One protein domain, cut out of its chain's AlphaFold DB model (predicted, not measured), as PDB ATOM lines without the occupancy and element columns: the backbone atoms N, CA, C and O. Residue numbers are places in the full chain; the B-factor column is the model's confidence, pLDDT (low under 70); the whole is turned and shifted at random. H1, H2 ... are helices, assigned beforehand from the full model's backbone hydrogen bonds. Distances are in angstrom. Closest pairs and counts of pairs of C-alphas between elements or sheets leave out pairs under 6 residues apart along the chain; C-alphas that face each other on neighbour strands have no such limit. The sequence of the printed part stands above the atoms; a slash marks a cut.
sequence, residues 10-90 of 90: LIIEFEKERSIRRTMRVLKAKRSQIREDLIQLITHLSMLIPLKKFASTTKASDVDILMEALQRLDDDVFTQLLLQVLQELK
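AT A GLANCE: This is residues 10 to 90 of the 90 residues of an uncharacterized protein of Stanieria cyanosphaera (strain ATCC 29371 / PCC 7437) (UniProt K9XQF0). One long helix, H1, makes the length of the model, and a short helical hairpin, H2 and H3, packs on the last part of it. Residues 10 to 33 of H1 stick out as a bare arm, while H3 crosses H1 and a loop, residues 49 to 61, folds back from the end of H1 to H2. The printed part has 81 residues with three named helices, in the order H1, H2, H3, and no named strand; the class is all helix. The whole is extended, with a radius of gyration of the C-alphas of 19.4 A, and it spans 71 by 20 by 17 A, the arm of H1 giving much of the longest span.

IN THESE COORDINATES: H1 runs from Leu 10 to Leu 48 and measures 57.2 A from first to last C-alpha. Its C-alpha 10 is at (48.109, -47.463, -2.443) and its C-alpha 48 at (20.244, 2.171, 3.334). Residues 49 to 61 form a long link with no named element. H2 holds residues 62 to 70 and is 12.5 A long. A tight link of 5 residues leads to H3, residues 76 to 88, 18.4 A long, which ends with C-alpha 88 at (37.692, -6.784, -4.068).

HOW THE PARTS SIT: H1 touches H3 with residues 35 to 42 alone, and H3 touches H1 with residues 82 to 86 alone. Their closest C-alphas, those of Leu 38 and Leu 82, are 6.6 A apart, and their lines are about perpendicular at 82 degrees. H1 and H2 only just touch, with 3 pairs of C-alphas within 8 A, and H1 does so with residues 45 to 46 alone. The closest C-alphas of these two are those of Ser 46 and Leu 66, 7.0 A apart; the helices run opposite ways at a steep tilt of 64 degrees. H2 and H3 form a helical hairpin, running opposite ways at a shallow tilt of 18 degrees. They touch, and their closest C-alphas, those of Leu 70 and Thr 79, are 5.7 A apart. The helix packing is mostly crossed, but only just, with 1 of the 3 touching pairs at a shallow tilt. In H2 and H3 every O i to N i+4 pair is within hydrogen-bond range; in H1 33 of 35 are.

THE WHOLE: The two C-alphas farthest apart are those of Leu 10 and Ser 56, at 70.8 A. Residues 10 to 33, 55 to 60 and 72 to 77 stand free. Without them the body has 45 residues and spans 32 by 18 by 17 A. The printed part has no cut. The mean pLDDT of the printed part is 82.8, and residues 50 to 60 and residue 90, the chain's last, are under 70.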
ATOM      1  N   LEU A  10      48.515 -48.230  -1.278       86.75
ATOM      2  CA  LEU A  10      48.109 -47.463  -2.443       86.75
ATOM      3  C   LEU A  10      46.594 -47.175  -2.505       86.75
ATOM      4  O   LEU A  10      46.201 -46.043  -2.781       86.75
ATOM      5  N   ILE A  11      45.734 -48.164  -2.238       91.38
ATOM      6  CA  ILE A  11      44.271 -47.994  -2.207       91.38
ATOM      7  C   ILE A  11      43.886 -47.002  -1.105       91.38
ATOM      8  O   ILE A  11      43.080 -46.106  -1.351       91.38
ATOM      9  N   ILE A  12      44.508 -47.110   0.073       92.69
ATOM     10  CA  ILE A  12      44.255 -46.206   1.205       92.69
ATOM     11  C   ILE A  12      44.613 -44.760   0.835       92.69
ATOM     12  O   ILE A  12      43.811 -43.847   1.050       92.69
ATOM     13  N   GLU A  13      45.778 -44.533   0.225       94.38
ATOM     14  CA  GLU A  13      46.172 -43.188  -0.209       94.38
ATOM     15  C   GLU A  13      45.273 -42.653  -1.340       94.38
ATOM     16  O   GLU A  13      44.915 -41.472  -1.331       94.38
ATOM     17  N   PHE A  14      44.803 -43.500  -2.264       95.00
ATOM     18  CA  PHE A  14      43.819 -43.087  -3.274       95.00
ATOM     19  C   PHE A  14      42.467 -42.698  -2.668       95.00
ATOM     20  O   PHE A  14      41.857 -41.716  -3.108       95.00
ATOM     21  N   GLU A  15      41.981 -43.442  -1.676       95.88
ATOM     22  CA  GLU A  15      40.745 -43.119  -0.959       95.88
ATOM     23  C   GLU A  15      40.873 -41.798  -0.200       95.88
ATOM     24  O   GLU A  15      39.992 -40.935  -0.302       95.88
ATOM     25  N   LYS A  16      41.997 -41.599   0.490       96.06
ATOM     26  CA  LYS A  16      42.323 -40.363   1.204       96.06
ATOM     27  C   LYS A  16      42.386 -39.170   0.260       96.06
ATOM     28  O   LYS A  16      41.691 -38.181   0.482       96.06
ATOM     29  N   GLU A  17      43.125 -39.274  -0.837       97.44
ATOM     30  CA  GLU A  17      43.228 -38.207  -1.832       97.44
ATOM     31  C   GLU A  17      41.865 -37.925  -2.499       97.44
ATOM     32  O   GLU A  17      41.473 -36.774  -2.709       97.44
ATOM     33  N   ARG A  18      41.061 -38.959  -2.783       96.69
ATOM     34  CA  ARG A  18      39.684 -38.776  -3.269       96.69
ATOM     35  C   ARG A  18      38.815 -38.040  -2.249       96.69
ATOM     36  O   ARG A  18      38.021 -37.184  -2.653       96.69
ATOM     37  N   SER A  19      38.942 -38.369  -0.967       97.44
ATOM     38  CA  SER A  19      38.234 -37.699   0.124       97.44
ATOM     39  C   SER A  19      38.635 -36.226   0.213       97.44
ATOM     40  O   SER A  19      37.770 -35.355   0.140       97.44
ATOM     41  N   ILE A  20      39.939 -35.933   0.210       98.06
ATOM     42  CA  ILE A  20      40.482 -34.567   0.210       98.06
ATOM     43  C   ILE A  20      39.937 -33.766  -0.977       98.06
ATOM     44  O   ILE A  20      39.409 -32.667  -0.794       98.06
ATOM     45  N   ARG A  21      39.973 -34.326  -2.193       97.94
ATOM     46  CA  ARG A  21      39.440 -33.654  -3.389       97.94
ATOM     47  C   ARG A  21      37.948 -33.355  -3.286       97.94
ATOM     48  O   ARG A  21      37.514 -32.282  -3.708       97.94
ATOM     49  N   ARG A  22      37.153 -34.280  -2.740       97.69
ATOM     50  CA  ARG A  22      35.716 -34.068  -2.510       97.69
ATOM     51  C   ARG A  22      35.480 -32.956  -1.496       97.69
ATOM     52  O   ARG A  22      34.728 -32.032  -1.797       97.69
ATOM     53  N   THR A  23      36.172 -32.995  -0.362       98.00
ATOM     54  CA  THR A  23      36.087 -31.963   0.677       98.00
ATOM     55  C   THR A  23      36.474 -30.596   0.126       98.00
ATOM     56  O   THR A  23      35.719 -29.639   0.274       98.00
ATOM     57  N   MET A  24      37.580 -30.501  -0.617       98.31
ATOM     58  CA  MET A  24      38.004 -29.258  -1.260       98.31
ATOM     59  C   MET A  24      36.938 -28.711  -2.220       98.31
ATOM     60  O   MET A  24      36.700 -27.506  -2.239       98.31
ATOM     61  N   ARG A  25      36.284 -29.564  -3.021       98.00
ATOM     62  CA  ARG A  25      35.204 -29.125  -3.925       98.00
ATOM     63  C   ARG A  25      34.026 -28.536  -3.153       98.00
ATOM     64  O   ARG A  25      33.539 -27.475  -3.531       98.00
ATOM     65  N   VAL A  26      33.607 -29.186  -2.067       98.06
ATOM     66  CA  VAL A  26      32.515 -28.690  -1.214       98.06
ATOM     67  C   VAL A  26      32.897 -27.364  -0.559       98.06
ATOM     68  O   VAL A  26      32.119 -26.417  -0.616       98.06
ATOM     69  N   LEU A  27      34.110 -27.260  -0.008       97.88
ATOM     70  CA  LEU A  27      34.610 -26.022   0.596       97.88
ATOM     71  C   LEU A  27      34.666 -24.874  -0.419       97.88
ATOM     72  O   LEU A  27      34.249 -23.764  -0.104       97.88
ATOM     73  N   LYS A  28      35.117 -25.138  -1.651       97.31
ATOM     74  CA  LYS A  28      35.119 -24.141  -2.734       97.31
ATOM     75  C   LYS A  28      33.708 -23.671  -3.078       97.31
ATOM     76  O   LYS A  28      33.487 -22.467  -3.161       97.31
ATOM     77  N   ALA A  29      32.760 -24.595  -3.231       97.19
ATOM     78  CA  ALA A  29      31.369 -24.254  -3.525       97.19
ATOM     79  C   ALA A  29      30.739 -23.423  -2.396       97.19
ATOM     80  O   ALA A  29      30.134 -22.387  -2.656       97.19
ATOM     81  N   LYS A  30      30.945 -23.822  -1.134       97.25
ATOM     82  CA  LYS A  30      30.443 -23.080   0.032       97.25
ATOM     83  C   LYS A  30      31.068 -21.695   0.155       97.25
ATOM     84  O   LYS A  30      30.344 -20.739   0.401       97.25
ATOM     85  N   ARG A  31      32.378 -21.570  -0.073       94.62
ATOM     86  CA  ARG A  31      33.061 -20.271  -0.103       94.62
ATOM     87  C   ARG A  31      32.498 -19.357  -1.196       94.62
ATOM     88  O   ARG A  31      32.345 -18.170  -0.936       94.62
ATOM     89  N   SER A  32      32.194 -19.891  -2.383       93.94
ATOM     90  CA  SER A  32      31.570 -19.114  -3.466       93.94
ATOM     91  C   SER A  32      30.197 -18.590  -3.054       93.94
ATOM     92  O   SER A  32      29.962 -17.394  -3.148       93.94
ATOM     93  N   GLN A  33      29.341 -19.459  -2.507       96.38
ATOM     94  CA  GLN A  33      28.006 -19.058  -2.060       96.38
ATOM     95  C   GLN A  33      28.064 -17.980  -0.971       96.38
ATOM     96  O   GLN A  33      27.417 -16.951  -1.096       96.38
ATOM     97  N   ILE A  34      28.892 -18.176   0.063       93.50
ATOM     98  CA  ILE A  34      29.059 -17.184   1.137       93.50
ATOM     99  C   ILE A  34      29.504 -15.841   0.555       93.50
ATOM    100  O   ILE A  34      29.010 -14.796   0.957       93.50
ATOM    101  N   ARG A  35      30.427 -15.853  -0.412       92.44
ATOM    102  CA  ARG A  35      30.876 -14.628  -1.078       92.44
ATOM    103  C   ARG A  35      29.724 -13.920  -1.795       92.44
ATOM    104  O   ARG A  35      29.610 -12.707  -1.668       92.44
ATOM    105  N   GLU A  36      28.901 -14.651  -2.539       94.25
ATOM    106  CA  GLU A  36      27.734 -14.095  -3.237       94.25
ATOM    107  C   GLU A  36      26.742 -13.468  -2.249       94.25
ATOM    108  O   GLU A  36      26.321 -12.327  -2.444       94.25
ATOM    109  N   ASP A  37      26.463 -14.156  -1.141       94.75
ATOM    110  CA  ASP A  37      25.575 -13.665  -0.086       94.75
ATOM    111  C   ASP A  37      26.131 -12.379   0.566       94.75
ATOM    112  O   ASP A  37      25.389 -11.425   0.811       94.75
ATOM    113  N   LEU A  38      27.449 -12.305   0.802       91.75
ATOM    114  CA  LEU A  38      28.110 -11.108   1.342       91.75
ATOM    115  C   LEU A  38      28.050  -9.922   0.367       91.75
ATOM    116  O   LEU A  38      27.817  -8.791   0.792       91.75
ATOM    117  N   ILE A  39      28.223 -10.162  -0.938       89.62
ATOM    118  CA  ILE A  39      28.073  -9.125  -1.973       89.62
ATOM    119  C   ILE A  39      26.637  -8.591  -1.982       89.62
ATOM    120  O   ILE A  39      26.417  -7.375  -2.030       89.62
ATOM    121  N   GLN A  40      25.651  -9.487  -1.911       90.69
ATOM    122  CA  GLN A  40      24.247  -9.101  -1.844       90.69
ATOM    123  C   GLN A  40      23.953  -8.275  -0.584       90.69
ATOM    124  O   GLN A  40      23.288  -7.243  -0.674       90.69
ATOM    125  N   LEU A  41      24.497  -8.670   0.571       89.00
ATOM    126  CA  LEU A  41      24.364  -7.904   1.808       89.00
ATOM    127  C   LEU A  41      24.954  -6.494   1.669       89.00
ATOM    128  O   LEU A  41      24.268  -5.526   1.982       89.00
ATOM    129  N   ILE A  42      26.179  -6.359   1.148       85.06
ATOM    130  CA  ILE A  42      26.814  -5.052   0.894       85.06
ATOM    131  C   ILE A  42      25.936  -4.183  -0.014       85.06
ATOM    132  O   ILE A  42      25.755  -2.994   0.246       85.06
ATOM    133  N   THR A  43      25.349  -4.787  -1.048       83.38
ATOM    134  CA  THR A  43      24.453  -4.106  -1.991       83.38
ATOM    135  C   THR A  43      23.174  -3.625  -1.308       83.38
ATOM    136  O   THR A  43      22.721  -2.518  -1.571       83.38
ATOM    137  N   HIS A  44      22.595  -4.403  -0.392       85.44
ATOM    138  CA  HIS A  44      21.446  -3.949   0.395       85.44
ATOM    139  C   HIS A  44      21.827  -2.851   1.396       85.44
ATOM    140  O   HIS A  44      21.081  -1.889   1.555       85.44
ATOM    141  N   LEU A  45      22.989  -2.959   2.048       80.88
ATOM    142  CA  LEU A  45      23.462  -1.948   2.995       80.88
ATOM    143  C   LEU A  45      23.720  -0.603   2.309       80.88
ATOM    144  O   LEU A  45      23.365   0.434   2.864       80.88
ATOM    145  N   SER A  46      24.265  -0.600   1.091       76.62
ATOM    146  CA  SER A  46      24.489   0.639   0.340       76.62
ATOM    147  C   SER A  46      23.184   1.355  -0.029       76.62
ATOM    148  O   SER A  46      23.165   2.583  -0.096       76.62
ATOM    149  N   MET A  47      22.065   0.632  -0.171       78.62
ATOM    150  CA  MET A  47      20.740   1.238  -0.374       78.62
ATOM    151  C   MET A  47      20.198   1.941   0.876       78.62
ATOM    152  O   MET A  47      19.346   2.821   0.759       78.62
ATOM    153  N   LEU A  48      20.665   1.560   2.070       77.44
ATOM    154  CA  LEU A  48      20.244   2.171   3.334       77.44
ATOM    155  C   LEU A  48      20.977   3.487   3.626       77.44
ATOM    156  O   LEU A  48      20.531   4.251   4.482       77.44
ATOM    157  N   ILE A  49      22.077   3.771   2.923       70.25
ATOM    158  CA  ILE A  49      22.833   5.015   3.070       70.25
ATOM    159  C   ILE A  49      22.102   6.115   2.280       70.25
ATOM    160  O   ILE A  49      21.992   6.032   1.056       70.25
ATOM    161  N   PRO A  50      21.567   7.166   2.931       59.84
ATOM    162  CA  PRO A  50      20.836   8.217   2.237       59.84
ATOM    163  C   PRO A  50      21.803   9.122   1.456       59.84
ATOM    164  O   PRO A  50      22.253  10.155   1.955       59.84
ATOM    165  N   LEU A  51      22.034   8.770   0.188       53.41
ATOM    166  CA  LEU A  51      22.911   9.416  -0.811       53.41
ATOM    167  C   LEU A  51      22.692  10.931  -1.046       53.41
ATOM    168  O   LEU A  51      23.377  11.540  -1.860       53.41
ATOM    169  N   LYS A  52      21.716  11.577  -0.390       47.47
ATOM    170  CA  LYS A  52      21.322  12.972  -0.669       47.47
ATOM    171  C   LYS A  52      21.373  13.942   0.516       47.47
ATOM    172  O   LYS A  52      21.138  15.126   0.297       47.47
ATOM    173  N   LYS A  53      21.667  13.505   1.749       42.94
ATOM    174  CA  LYS A  53      21.619  14.399   2.933       42.94
ATOM    175  C   LYS A  53      22.959  14.708   3.607       42.94
ATOM    176  O   LYS A  53      22.993  15.609   4.435       42.94
ATOM    177  N   PHE A  54      24.055  14.060   3.213       44.00
ATOM    178  CA  PHE A  54      25.393  14.334   3.766       44.00
ATOM    179  C   PHE A  54      26.261  15.257   2.894       44.00
ATOM    180  O   PHE A  54      27.313  15.712   3.327       44.00
ATOM    181  N   ALA A  55      25.795  15.626   1.697       45.12
ATOM    182  CA  ALA A  55      26.562  16.425   0.738       45.12
ATOM    183  C   ALA A  55      26.853  17.884   1.164       45.12
ATOM    184  O   ALA A  55      27.583  18.577   0.460       45.12
ATOM    185  N   SER A  56      26.316  18.378   2.288       47.25
ATOM    186  CA  SER A  56      26.604  19.740   2.768       47.25
ATOM    187  C   SER A  56      27.736  19.829   3.794       47.25
ATOM    188  O   SER A  56      28.221  20.926   4.052       47.25
ATOM    189  N   THR A  57      28.206  18.713   4.348       46.62
ATOM    190  CA  THR A  57      29.363  18.691   5.253       46.62
ATOM    191  C   THR A  57      30.061  17.344   5.116       46.62
ATOM    192  O   THR A  57      29.448  16.317   5.378       46.62
ATOM    193  N   THR A  58      31.351  17.370   4.769       47.66
ATOM    194  CA  THR A  58      32.296  16.243   4.595       47.66
ATOM    195  C   THR A  58      32.226  15.438   3.285       47.66
ATOM    196  O   THR A  58      31.225  14.837   2.926       47.66
ATOM    197  N   LYS A  59      33.370  15.409   2.584       54.81
ATOM    198  CA  LYS A  59      33.666  14.719   1.312       54.81
ATOM    199  C   LYS A  59      33.798  13.187   1.460       54.81
ATOM    200  O   LYS A  59      34.649  12.595   0.802       54.81
ATOM    201  N   ALA A  60      33.071  12.561   2.382       57.53
ATOM    202  CA  ALA A  60      33.170  11.116   2.575       57.53
ATOM    203  C   ALA A  60      32.526  10.408   1.377       57.53
ATOM    204  O   ALA A  60      31.415  10.766   0.981       57.53
ATOM    205  N   SER A  61      33.228   9.448   0.775       71.50
ATOM    206  CA  SER A  61      32.611   8.589  -0.234       71.50
ATOM    207  C   SER A  61      31.597   7.669   0.450       71.50
ATOM    208  O   SER A  61      31.768   7.318   1.618       71.50
ATOM    209  N   ASP A  62      30.547   7.242  -0.254       70.62
ATOM    210  CA  ASP A  62      29.532   6.333   0.311       70.62
ATOM    211  C   ASP A  62      30.150   5.029   0.854       70.62
ATOM    212  O   ASP A  62      29.648   4.423   1.800       70.62
ATOM    213  N   VAL A  63      31.297   4.635   0.289       73.25
ATOM    214  CA  VAL A  63      32.115   3.502   0.731       73.25
ATOM    215  C   VAL A  63      32.724   3.747   2.114       73.25
ATOM    216  O   VAL A  63      32.751   2.824   2.921       73.25
ATOM    217  N   ASP A  64      33.169   4.968   2.418       78.94
ATOM    218  CA  ASP A  64      33.761   5.302   3.721       78.94
ATOM    219  C   ASP A  64      32.709   5.232   4.836       78.94
ATOM    220  O   ASP A  64      32.977   4.684   5.903       78.94
ATOM    221  N   ILE A  65      31.484   5.699   4.559       79.75
ATOM    222  CA  ILE A  65      30.347   5.601   5.490       79.75
ATOM    223  C   ILE A  65      30.014   4.132   5.764       79.75
ATOM    224  O   ILE A  65      29.819   3.739   6.916       79.75
ATOM    225  N   LEU A  66      29.971   3.305   4.713       81.12
ATOM    226  CA  LEU A  66      29.732   1.874   4.865       81.12
ATOM    227  C   LEU A  66      30.843   1.208   5.689       81.12
ATOM    228  O   LEU A  66      30.541   0.439   6.595       81.12
ATOM    229  N   MET A  67      32.114   1.527   5.430       81.44
ATOM    230  CA  MET A  67      33.242   1.001   6.208       81.44
ATOM    231  C   MET A  67      33.138   1.372   7.692       81.44
ATOM    232  O   MET A  67      33.334   0.515   8.552       81.44
ATOM    233  N   GLU A  68      32.783   2.618   8.000       82.38
ATOM    234  CA  GLU A  68      32.619   3.093   9.377       82.38
ATOM    235  C   GLU A  68      31.425   2.433  10.089       82.38
ATOM    236  O   GLU A  68      31.458   2.204  11.300       82.38
ATOM    237  N   ALA A  69      30.354   2.119   9.354       83.81
ATOM    238  CA  ALA A  69      29.211   1.379   9.880       83.81
ATOM    239  C   ALA A  69      29.576  -0.084  10.176       83.81
ATOM    240  O   ALA A  69      29.241  -0.599  11.241       83.81
ATOM    241  N   LEU A  70      30.318  -0.736   9.274       84.69
ATOM    242  CA  LEU A  70      30.787  -2.112   9.453       84.69
ATOM    243  C   LEU A  70      31.737  -2.257  10.649       84.69
ATOM    244  O   LEU A  70      31.694  -3.261  11.351       84.69
ATOM    245  N   GLN A  71      32.558  -1.249  10.941       85.00
ATOM    246  CA  GLN A  71      33.429  -1.250  12.125       85.00
ATOM    247  C   GLN A  71      32.667  -1.213  13.459       85.00
ATOM    248  O   GLN A  71      33.252  -1.501  14.498       85.00
ATOM    249  N   ARG A  72      31.371  -0.875  13.455       86.88
ATOM    250  CA  ARG A  72      30.532  -0.798  14.662       86.88
ATOM    251  C   ARG A  72      29.669  -2.038  14.909       86.88
ATOM    252  O   ARG A  72      28.893  -2.037  15.858       86.88
ATOM    253  N   LEU A  73      29.776  -3.069  14.067       83.62
ATOM    254  CA  LEU A  73      28.950  -4.283  14.145       83.62
ATOM    255  C   LEU A  73      29.314  -5.224  15.309       83.62
ATOM    256  O   LEU A  73      28.591  -6.190  15.523       83.62
ATOM    257  N   ASP A  74      30.394  -4.930  16.048       83.88
ATOM    258  CA  ASP A  74      30.898  -5.713  17.194       83.88
ATOM    259  C   ASP A  74      31.135  -7.207  16.870       83.88
ATOM    260  O   ASP A  74      31.014  -8.087  17.717       83.88
ATOM    261  N   ASP A  75      31.473  -7.493  15.608       89.75
ATOM    262  CA  ASP A  75      31.890  -8.808  15.114       89.75
ATOM    263  C   ASP A  75      33.108  -8.630  14.200       89.75
ATOM    264  O   ASP A  75      32.993  -8.418  12.990       89.75
ATOM    265  N   ASP A  76      34.299  -8.701  14.795       88.19
ATOM    266  CA  ASP A  76      35.564  -8.444  14.102       88.19
ATOM    267  C   ASP A  76      35.778  -9.363  12.891       88.19
ATOM    268  O   ASP A  76      36.307  -8.934  11.862       88.19
ATOM    269  N   VAL A  77      35.365 -10.631  12.992       89.69
ATOM    270  CA  VAL A  77      35.566 -11.628  11.933       89.69
ATOM    271  C   VAL A  77      34.641 -11.330  10.761       89.69
ATOM    272  O   VAL A  77      35.076 -11.305   9.606       89.69
ATOM    273  N   PHE A  78      33.367 -11.080  11.047       88.62
ATOM    274  CA  PHE A  78      32.387 -10.750  10.024       88.62
ATOM    275  C   PHE A  78      32.690  -9.406   9.354       88.62
ATOM    276  O   PHE A  78      32.631  -9.298   8.126       88.62
ATOM    277  N   THR A  79      33.112  -8.407  10.131       90.06
ATOM    278  CA  THR A  79      33.543  -7.106   9.610       90.06
ATOM    279  C   THR A  79      34.740  -7.252   8.677       90.06
ATOM    280  O   THR A  79      34.720  -6.693   7.580       90.06
ATOM    281  N   GLN A  80      35.755  -8.046   9.032       90.38
ATOM    282  CA  GLN A  80      36.894  -8.308   8.142       90.38
ATOM    283  C   GLN A  80      36.470  -8.974   6.827       90.38
ATOM    284  O   GLN A  80      36.951  -8.575   5.764       90.38
ATOM    285  N   LEU A  81      35.543  -9.937   6.872       89.75
ATOM    286  CA  LEU A  81      35.014 -10.585   5.668       89.75
ATOM    287  C   LEU A  81      34.309  -9.585   4.746       89.75
ATOM    288  O   LEU A  81      34.556  -9.579   3.540       89.75
ATOM    289  N   LEU A  82      33.466  -8.714   5.302       89.12
ATOM    290  CA  LEU A  82      32.765  -7.690   4.526       89.12
ATOM    291  C   LEU A  82      33.724  -6.646   3.952       89.12
ATOM    292  O   LEU A  82      33.590  -6.276   2.787       89.12
ATOM    293  N   LEU A  83      34.724  -6.213   4.726       87.06
ATOM    294  CA  LEU A  83      35.754  -5.286   4.257       87.06
ATOM    295  C   LEU A  83      36.588  -5.886   3.121       87.06
ATOM    296  O   LEU A  83      36.857  -5.194   2.140       87.06
ATOM    297  N   GLN A  84      36.957  -7.166   3.217       87.62
ATOM    298  CA  GLN A  84      37.668  -7.859   2.146       87.62
ATOM    299  C   GLN A  84      36.827  -7.905   0.863       87.62
ATOM    300  O   GLN A  84      37.321  -7.558  -0.207       87.62
ATOM    301  N   VAL A  85      35.547  -8.283   0.960       87.62
ATOM    302  CA  VAL A  85      34.646  -8.305  -0.205       87.62
ATOM    303  C   VAL A  85      34.490  -6.901  -0.801       87.62
ATOM    304  O   VAL A  85      34.554  -6.749  -2.016       87.62
ATOM    305  N   LEU A  86      34.351  -5.867   0.032       83.38
ATOM    306  CA  LEU A  86      34.225  -4.475  -0.408       83.38
ATOM    307  C   LEU A  86      35.479  -3.969  -1.143       83.38
ATOM    308  O   LEU A  86      35.359  -3.222  -2.110       83.38
ATOM    309  N   GLN A  87      36.675  -4.373  -0.705       82.31
ATOM    310  CA  GLN A  87      37.940  -4.046  -1.377       82.31
ATOM    311  C   GLN A  87      38.083  -4.751  -2.725       82.31
ATOM    312  O   GLN A  87      38.584  -4.151  -3.666       82.31
ATOM    313  N   GLU A  88      37.637  -6.003  -2.828       81.25
ATOM    314  CA  GLU A  88      37.692  -6.784  -4.068       81.25
ATOM    315  C   GLU A  88      36.650  -6.344  -5.115       81.25
ATOM    316  O   GLU A  88      36.758  -6.731  -6.276       81.25
ATOM    317  N   LEU A  89      35.630  -5.577  -4.708       71.38
ATOM    318  CA  LEU A  89      34.628  -4.978  -5.598       71.38
ATOM    319  C   LEU A  89      35.060  -3.620  -6.188       71.38
ATOM    320  O   LEU A  89      34.401  -3.155  -7.119       71.38
ATOM    321  N   LYS A  90      36.100  -2.975  -5.636       61.09
ATOM    322  CA  LYS A  90      36.702  -1.749  -6.197       61.09
ATOM    323  C   LYS A  90      37.519  -2.062  -7.446       61.09
ATOM    324  O   LYS A  90      37.479  -1.217  -8.367       61.09
TER     325      LYS A  90